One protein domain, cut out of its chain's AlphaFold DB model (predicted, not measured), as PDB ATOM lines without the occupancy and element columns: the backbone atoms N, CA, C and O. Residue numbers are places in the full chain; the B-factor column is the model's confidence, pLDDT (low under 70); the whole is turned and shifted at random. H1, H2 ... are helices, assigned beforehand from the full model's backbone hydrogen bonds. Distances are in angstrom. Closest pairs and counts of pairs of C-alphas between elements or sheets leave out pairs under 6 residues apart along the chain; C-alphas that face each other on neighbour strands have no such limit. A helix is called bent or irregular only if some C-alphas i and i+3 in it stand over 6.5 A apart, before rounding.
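Overview. This is residues 2 to 50 and 93 to 104 of the 397 residues of an uncharacterized protein of Byssothecium circinans (UniProt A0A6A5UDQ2). One long helix, H2, makes the length of a rod, and two short helices pack on it, each turned across it: H1 near its first residues and H3 near its last. H1 and H3 stay apart, with a stretch of H2 between the two contacts. The 61 printed residues hold three named helices, in the order H1, H2, H3 along the chain, and no named strand; the class is all helix. The whole is loose, with a radius of gyration of the C-alphas of 14.4 A, and the C-alphas span 46 by 17 by 15 A.

Arrangement. H2, residues 24 to 46, is the longest helix and has a kink of 34 degrees near residue 40. It is irregular there: C-alphas 40 and 43 are 7.1 A apart, where about 5 A is the value in a regular helix. H1, residues 4 to 12, touches H2, which meets it with residues 24 to 31 alone; the closest C-alphas are those of Ala 9 and Ala 27, 5.3 A apart. Their lines stand at 73 degrees, only just about perpendicular. H3, residues 93 to 102, touches H2, which meets it with residues 38 to 45 alone; the closest C-alphas are those of Phe 44 and Tyr 97, 6.6 A apart. Their lines stand at 70.5 degrees, only just about perpendicular. H1 and H3 are apart. In H1 and H3 every O i to N i+4 pair is within hydrogen-bond range, and in H2 15 of 19 are.

Along the chain. H2 runs from C-alpha 24 at (173.884, 219.980, 232.156) to C-alpha 46 at (178.054, 194.028, 254.242), 34.3 A from first to last C-alpha. H1 begins at C-alpha 4, at (179.074, 209.847, 226.372), and measures 12.5 A from Val 4 to His 12. H3 measures 14.6 A from Lys 93 to Gln 102, and its last C-alpha is at (167.807, 196.640, 243.397).

Size, cuts and confidence. The two C-alphas farthest apart are those of Pro 20 and Ile 50, at 45.9 A; Pro 20 lies in the link from H1 to H2, and Ile 50 is the last printed residue before the cut. That link, with 11 residues, is long. Residues 51 to 92 are not printed, and C-alphas 50 and 93 stand 11.9 A apart across the cut, which lies in the link from H2 to H3. The mean pLDDT of the printed part is 78.4; it is under 70 at residues 44 to 45, 47, 49, 94, 100 and 103 to 104.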
ATOM      1  N   MET A   2     177.297 215.535 221.711       84.06
ATOM      2  CA  MET A   2     177.391 215.434 223.177       84.06
ATOM      3  C   MET A   2     178.340 214.293 223.547       84.06
ATOM      4  O   MET A   2     178.394 213.294 222.827       84.06
ATOM      5  N   SER A   3     179.102 214.445 224.628       91.56
ATOM      6  CA  SER A   3     179.972 213.364 225.090       91.56
ATOM      7  C   SER A   3     179.139 212.217 225.676       91.56
ATOM      8  O   SER A   3     177.997 212.408 226.098       91.56
ATOM      9  N   VAL A   4     179.713 211.011 225.726       90.75
ATOM     10  CA  VAL A   4     179.074 209.847 226.372       90.75
ATOM     11  C   VAL A   4     178.753 210.146 227.844       90.75
ATOM     12  O   VAL A   4     177.714 209.729 228.355       90.75
ATOM     13  N   ASP A   5     179.598 210.937 228.510       87.25
ATOM     14  CA  ASP A   5     179.394 211.347 229.899       87.25
ATOM     15  C   ASP A   5     178.203 212.296 230.078       87.25
ATOM     16  O   ASP A   5     177.509 212.216 231.099       87.25
ATOM     17  N   ASP A   6     177.944 213.152 229.086       86.69
ATOM     18  CA  ASP A   6     176.815 214.083 229.093       86.69
ATOM     19  C   ASP A   6     175.483 213.343 228.939       86.69
ATOM     20  O   ASP A   6     174.516 213.645 229.640       86.69
ATOM     21  N   ILE A   7     175.446 212.333 228.063       89.31
ATOM     22  CA  ILE A   7     174.270 211.474 227.870       89.31
ATOM     23  C   ILE A   7     173.964 210.723 229.171       89.31
ATOM     24  O   ILE A   7     172.845 210.798 229.674       89.31
ATOM     25  N   ALA A   8     174.981 210.116 229.788       85.31
ATOM     26  CA  ALA A   8     174.826 209.409 231.058       85.31
ATOM     27  C   ALA A   8     174.379 210.328 232.214       85.31
ATOM     28  O   ALA A   8     173.715 209.882 233.147       85.31
ATOM     29  N   ALA A   9     174.760 211.612 232.205       86.00
ATOM     30  CA  ALA A   9     174.285 212.577 233.197       86.00
ATOM     31  C   ALA A   9     172.807 212.939 233.003       86.00
ATOM     32  O   ALA A   9     172.083 213.045 233.992       86.00
ATOM     33  N   LEU A  10     172.356 213.098 231.754       88.31
ATOM     34  CA  LEU A  10     170.948 213.347 231.441       88.31
ATOM     35  C   LEU A  10     170.065 212.152 231.806       88.31
ATOM     36  O   LEU A  10     169.050 212.344 232.475       88.31
ATOM     37  N   GLU A  11     170.490 210.932 231.472       87.06
ATOM     38  CA  GLU A  11     169.780 209.701 231.841       87.06
ATOM     39  C   GLU A  11     169.641 209.562 233.361       87.06
ATOM     40  O   GLU A  11     168.549 209.301 233.861       87.06
ATOM     41  N   HIS A  12     170.708 209.842 234.118       80.44
ATOM     42  CA  HIS A  12     170.662 209.842 235.585       80.44
ATOM     43  C   HIS A  12     169.699 210.876 236.178       80.44
ATOM     44  O   HIS A  12     169.241 210.709 237.306       80.44
ATOM     45  N   ALA A  13     169.412 211.952 235.447       83.00
ATOM     46  CA  ALA A  13     168.430 212.958 235.831       83.00
ATOM     47  C   ALA A  13     167.009 212.626 235.339       83.00
ATOM     48  O   ALA A  13     166.122 213.467 235.469       83.00
ATOM     49  N   GLY A  14     166.800 211.443 234.745       86.31
ATOM     50  CA  GLY A  14     165.529 211.035 234.146       86.31
ATOM     51  C   GLY A  14     165.191 211.792 232.859       86.31
ATOM     52  O   GLY A  14     164.021 211.908 232.506       86.31
ATOM     53  N   ARG A  15     166.188 212.356 232.167       87.56
ATOM     54  CA  ARG A  15     165.994 213.183 230.968       87.56
ATOM     55  C   ARG A  15     166.534 212.475 229.737       87.56
ATOM     56  O   ARG A  15     167.656 211.984 229.727       87.56
ATOM     57  N   GLN A  16     165.763 212.497 228.657       89.50
ATOM     58  CA  GLN A  16     166.260 212.056 227.357       89.50
ATOM     59  C   GLN A  16     167.138 213.141 226.708       89.50
ATOM     60  O   GLN A  16     166.942 214.328 226.975       89.50
ATOM     61  N   PRO A  17     168.057 212.790 225.791       85.44
ATOM     62  CA  PRO A  17     168.850 213.775 225.048       85.44
ATOM     63  C   PRO A  17     168.003 214.821 224.301       85.44
ATOM     64  O   PRO A  17     168.455 215.940 224.063       85.44
ATOM     65  N   ALA A  18     166.759 214.489 223.943       88.56
ATOM     66  CA  ALA A  18     165.804 215.392 223.300       88.56
ATOM     67  C   ALA A  18     165.031 216.309 224.275       88.56
ATOM     68  O   ALA A  18     164.206 217.101 223.831       88.56
ATOM     69  N   HIS A  19     165.277 216.224 225.587       84.19
ATOM     70  CA  HIS A  19     164.543 216.998 226.588       84.19
ATOM     71  C   HIS A  19     164.788 218.513 226.411       84.19
ATOM     72  O   HIS A  19     165.945 218.914 226.260       84.19
ATOM     73  N   PRO A  20     163.747 219.370 226.462       78.31
ATOM     74  CA  PRO A  20     163.878 220.810 226.201       78.31
ATOM     75  C   PRO A  20     164.787 221.514 227.218       78.31
ATOM     76  O   PRO A  20     165.527 222.435 226.878       78.31
ATOM     77  N   PHE A  21     164.807 221.029 228.462       74.44
ATOM     78  CA  PHE A  21     165.687 221.531 229.516       74.44
ATOM     79  C   PHE A  21     166.990 220.724 229.576       74.44
ATOM     80  O   PHE A  21     167.130 219.788 230.372       74.44
ATOM     81  N   ARG A  22     167.951 221.105 228.727       76.25
ATOM     82  CA  ARG A  22     169.313 220.537 228.655       76.25
ATOM     83  C   ARG A  22     170.302 221.198 229.617       76.25
ATOM     84  O   ARG A  22     171.482 221.325 229.298       76.25
ATOM     85  N   ASP A  23     169.847 221.650 230.784       85.81
ATOM     86  CA  ASP A  23     170.790 222.177 231.766       85.81
ATOM     87  C   ASP A  23     171.662 221.041 232.317       85.81
ATOM     88  O   ASP A  23     171.271 220.291 233.219       85.81
ATOM     89  N   MET A  24     172.870 220.949 231.767       83.56
ATOM     90  CA  MET A  24     173.884 219.980 232.156       83.56
ATOM     91  C   MET A  24     174.307 220.147 233.616       83.56
ATOM     92  O   MET A  24     174.692 219.162 234.241       83.56
ATOM     93  N   ARG A  25     174.188 221.347 234.205       85.69
ATOM     94  CA  ARG A  25     174.544 221.572 235.614       85.69
ATOM     95  C   ARG A  25     173.588 220.824 236.534       85.69
ATOM     96  O   ARG A  25     174.043 220.072 237.397       85.69
ATOM     97  N   SER A  26     172.278 220.956 236.308       80.44
ATOM     98  CA  SER A  26     171.266 220.206 237.064       80.44
ATOM     99  C   SER A  26     171.412 218.687 236.900       80.44
ATOM    100  O   SER A  26     171.325 217.954 237.886       80.44
ATOM    101  N   ALA A  27     171.723 218.212 235.690       81.75
ATOM    102  CA  ALA A  27     171.913 216.791 235.408       81.75
ATOM    103  C   ALA A  27     173.160 216.214 236.103       81.75
ATOM    104  O   ALA A  27     173.102 215.178 236.769       81.75
ATOM    105  N   VAL A  28     174.283 216.936 236.046       83.12
ATOM    106  CA  VAL A  28     175.515 216.584 236.769       83.12
ATOM    107  C   VAL A  28     175.294 216.613 238.283       83.12
ATOM    108  O   VAL A  28     175.792 215.740 238.998       83.12
ATOM    109  N   HIS A  29     174.523 217.575 238.795       82.88
ATOM    110  CA  HIS A  29     174.187 217.646 240.216       82.88
ATOM    111  C   HIS A  29     173.325 216.454 240.665       82.88
ATOM    112  O   HIS A  29     173.620 215.852 241.702       82.88
ATOM    113  N   ALA A  30     172.325 216.057 239.870       78.94
ATOM    114  CA  ALA A  30     171.520 214.858 240.114       78.94
ATOM    115  C   ALA A  30     172.395 213.592 240.136       78.94
ATOM    116  O   ALA A  30     172.414 212.882 241.141       78.94
ATOM    117  N   LYS A  31     173.235 213.387 239.110       83.50
ATOM    118  CA  LYS A  31     174.203 212.275 239.044       83.50
ATOM    119  C   LYS A  31     175.122 212.231 240.273       83.50
ATOM    120  O   LYS A  31     175.344 211.171 240.860       83.50
ATOM    121  N   ASN A  32     175.638 213.381 240.710       82.19
ATOM    122  CA  ASN A  32     176.496 213.470 241.894       82.19
ATOM    123  C   ASN A  32     175.752 213.170 243.202       82.19
ATOM    124  O   ASN A  32     176.336 212.543 244.091       82.19
ATOM    125  N   ARG A  33     174.487 213.592 243.334       82.81
ATOM    126  CA  ARG A  33     173.632 213.253 244.481       82.81
ATOM    127  C   ARG A  33     173.397 211.749 244.562       82.81
ATOM    128  O   ARG A  33     173.663 211.176 245.614       82.81
ATOM    129  N   THR A  34     173.012 211.114 243.458       77.00
ATOM    130  CA  THR A  34     172.804 209.660 243.387       77.00
ATOM    131  C   THR A  34     174.092 208.905 243.715       77.00
ATOM    132  O   THR A  34     174.093 208.011 244.558       77.00
ATOM    133  N   ARG A  35     175.244 209.339 243.182       81.88
ATOM    134  CA  ARG A  35     176.553 208.750 243.523       81.88
ATOM    135  C   ARG A  35     176.887 208.856 245.015       81.88
ATOM    136  O   ARG A  35     177.341 207.879 245.608       81.88
ATOM    137  N   LYS A  36     176.687 210.030 245.629       80.94
ATOM    138  CA  LYS A  36     176.901 210.226 247.077       80.94
ATOM    139  C   LYS A  36     175.946 209.363 247.900       80.94
ATOM    140  O   LYS A  36     176.372 208.793 248.902       80.94
ATOM    141  N   HIS A  37     174.692 209.254 247.462       74.75
ATOM    142  CA  HIS A  37     173.693 208.387 248.071       74.75
ATOM    143  C   HIS A  37     174.176 206.932 248.053       74.75
ATOM    144  O   HIS A  37     174.434 206.385 249.120       74.75
ATOM    145  N   HIS A  38     174.464 206.343 246.886       76.31
ATOM    146  CA  HIS A  38     174.992 204.972 246.809       76.31
ATOM    147  C   HIS A  38     176.255 204.764 247.652       76.31
ATOM    148  O   HIS A  38     176.389 203.728 248.293       76.31
ATOM    149  N   HIS A  39     177.166 205.743 247.713       74.56
ATOM    150  CA  HIS A  39     178.359 205.631 248.557       74.56
ATOM    151  C   HIS A  39     178.018 205.579 250.052       74.56
ATOM    152  O   HIS A  39     178.600 204.778 250.780       74.56
ATOM    153  N   ARG A  40     177.076 206.406 250.525       74.62
ATOM    154  CA  ARG A  40     176.600 206.367 251.918       74.62
ATOM    155  C   ARG A  40     175.980 205.008 252.250       74.62
ATOM    156  O   ARG A  40     176.158 204.530 253.367       74.62
ATOM    157  N   TYR A  41     175.314 204.380 251.281       74.31
ATOM    158  CA  TYR A  41     174.679 203.077 251.466       74.31
ATOM    159  C   TYR A  41     175.551 201.877 251.059       74.31
ATOM    160  O   TYR A  41     175.124 200.736 251.196       74.31
ATOM    161  N   LYS A  42     176.801 202.090 250.629       76.31
ATOM    162  CA  LYS A  42     177.708 201.002 250.227       76.31
ATOM    163  C   LYS A  42     178.010 200.047 251.386       76.31
ATOM    164  O   LYS A  42     178.093 198.842 251.179       76.31
ATOM    165  N   ASN A  43     178.068 200.572 252.609       70.12
ATOM    166  CA  ASN A  43     178.262 199.779 253.827       70.12
ATOM    167  C   ASN A  43     177.054 198.888 254.160       70.12
ATOM    168  O   ASN A  43     177.171 198.005 254.994       70.12
ATOM    169  N   PHE A  44     175.898 199.076 253.512       66.75
ATOM    170  CA  PHE A  44     174.773 198.153 253.664       66.75
ATOM    171  C   PHE A  44     174.962 196.874 252.846       66.75
ATOM    172  O   PHE A  44     174.280 195.900 253.117       66.75
ATOM    173  N   GLN A  45     175.910 196.817 251.904       67.19
ATOM    174  CA  GLN A  45     176.225 195.567 251.201       67.19
ATOM    175  C   GLN A  45     176.843 194.511 252.129       67.19
ATOM    176  O   GLN A  45     176.731 193.324 251.849       67.19
ATOM    177  N   THR A  46     177.472 194.930 253.234       71.00
ATOM    178  CA  THR A  46     178.054 194.028 254.242       71.00
ATOM    179  C   THR A  46     177.092 193.688 255.378       71.00
ATOM    180  O   THR A  46     177.406 192.826 256.187       71.00
ATOM    181  N   ILE A  47     175.948 194.373 255.467       66.00
ATOM    182  CA  ILE A  47     174.954 194.179 256.527       66.00
ATOM    183  C   ILE A  47     173.923 193.173 256.014       66.00
ATOM    184  O   ILE A  47     173.323 193.374 254.955       66.00
ATOM    185  N   HIS A  48     173.712 192.082 256.741       71.81
ATOM    186  CA  HIS A  48     172.714 191.091 256.367       71.81
ATOM    187  C   HIS A  48     171.319 191.597 256.791       71.81
ATOM    188  O   HIS A  48     171.199 192.306 257.793       71.81
ATOM    189  N   PRO A  49     170.219 191.258 256.089       65.94
ATOM    190  CA  PRO A  49     168.873 191.725 256.454       65.94
ATOM    191  C   PRO A  49     168.441 191.415 257.900       65.94
ATOM    192  O   PRO A  49     167.526 192.062 258.417       65.94
ATOM    193  N   ILE A  50     169.084 190.428 258.535       74.31
ATOM    194  CA  ILE A  50     168.861 190.027 259.931       74.31
ATOM    195  C   ILE A  50     169.500 190.995 260.939       74.31
ATOM    196  O   ILE A  50     168.982 191.145 262.039       74.31
ATOM    197  N   LYS A  93     164.911 201.850 257.435       70.75
ATOM    198  CA  LYS A  93     166.254 201.308 257.128       70.75
ATOM    199  C   LYS A  93     166.191 200.073 256.213       70.75
ATOM    200  O   LYS A  93     167.068 199.898 255.374       70.75
ATOM    201  N   ARG A  94     165.137 199.251 256.334       68.44
ATOM    202  CA  ARG A  94     164.881 198.098 255.452       68.44
ATOM    203  C   ARG A  94     164.491 198.488 254.028       68.44
ATOM    204  O   ARG A  94     164.940 197.843 253.092       68.44
ATOM    205  N   GLU A  95     163.705 199.540 253.839       72.12
ATOM    206  CA  GLU A  95     163.336 200.014 252.497       72.12
ATOM    207  C   GLU A  95     164.548 200.604 251.777       72.12
ATOM    208  O   GLU A  95     164.804 200.268 250.622       72.12
ATOM    209  N   ALA A  96     165.360 201.388 252.495       71.81
ATOM    210  CA  ALA A  96     166.632 201.890 251.982       71.81
ATOM    211  C   ALA A  96     167.585 200.743 251.596       71.81
ATOM    212  O   ALA A  96     168.268 200.829 250.577       71.81
ATOM    213  N   TYR A  97     167.600 199.655 252.375       74.56
ATOM    214  CA  TYR A  97     168.361 198.447 252.059       74.56
ATOM    215  C   TYR A  97     167.876 197.774 250.768       74.56
ATOM    216  O   TYR A  97     168.678 197.503 249.881       74.56
ATOM    217  N   VAL A  98     166.566 197.537 250.632       75.62
ATOM    218  CA  VAL A  98     165.988 196.895 249.438       75.62
ATOM    219  C   VAL A  98     166.246 197.732 248.182       75.62
ATOM    220  O   VAL A  98     166.667 197.185 247.165       75.62
ATOM    221  N   MET A  99     166.078 199.055 248.259       70.81
ATOM    222  CA  MET A  99     166.390 199.962 247.147       70.81
ATOM    223  C   MET A  99     167.880 199.934 246.777       70.81
ATOM    224  O   MET A  99     168.220 199.875 245.598       70.81
ATOM    225  N   ALA A 100     168.777 199.898 247.769       69.69
ATOM    226  CA  ALA A 100     170.219 199.810 247.530       69.69
ATOM    227  C   ALA A 100     170.652 198.487 246.867       69.69
ATOM    228  O   ALA A 100     171.678 198.465 246.188       69.69
ATOM    229  N   GLN A 101     169.889 197.404 247.054       71.38
ATOM    230  CA  GLN A 101     170.150 196.104 246.426       71.38
ATOM    231  C   GLN A 101     169.570 196.002 245.006       71.38
ATOM    232  O   GLN A 101     170.180 195.374 244.145       71.38
ATOM    233  N   GLN A 102     168.416 196.628 244.738       72.56
ATOM    234  CA  GLN A 102     167.807 196.640 243.397       72.56
ATOM    235  C   GLN A 102     168.635 197.451 242.393       72.56
ATOM    236  O   GLN A 102     168.760 197.061 241.235       72.56
ATOM    237  N   GLU A 103     169.246 198.542 242.848       62.62
ATOM    238  CA  GLU A 103     170.159 199.371 242.060       62.62
ATOM    239  C   GLU A 103     171.620 199.040 242.382       62.62
ATOM    240  O   GLU A 103     172.436 199.938 242.612       62.62
ATOM    241  N   ALA A 104     171.964 197.748 242.449       56.25
ATOM    242  CA  ALA A 104     173.356 197.345 242.587       56.25
ATOM    243  C   ALA A 104     174.145 197.984 241.430       56.25
ATOM    244  O   ALA A 104     173.892 197.654 240.265       56.25
TER     245      ALA A 104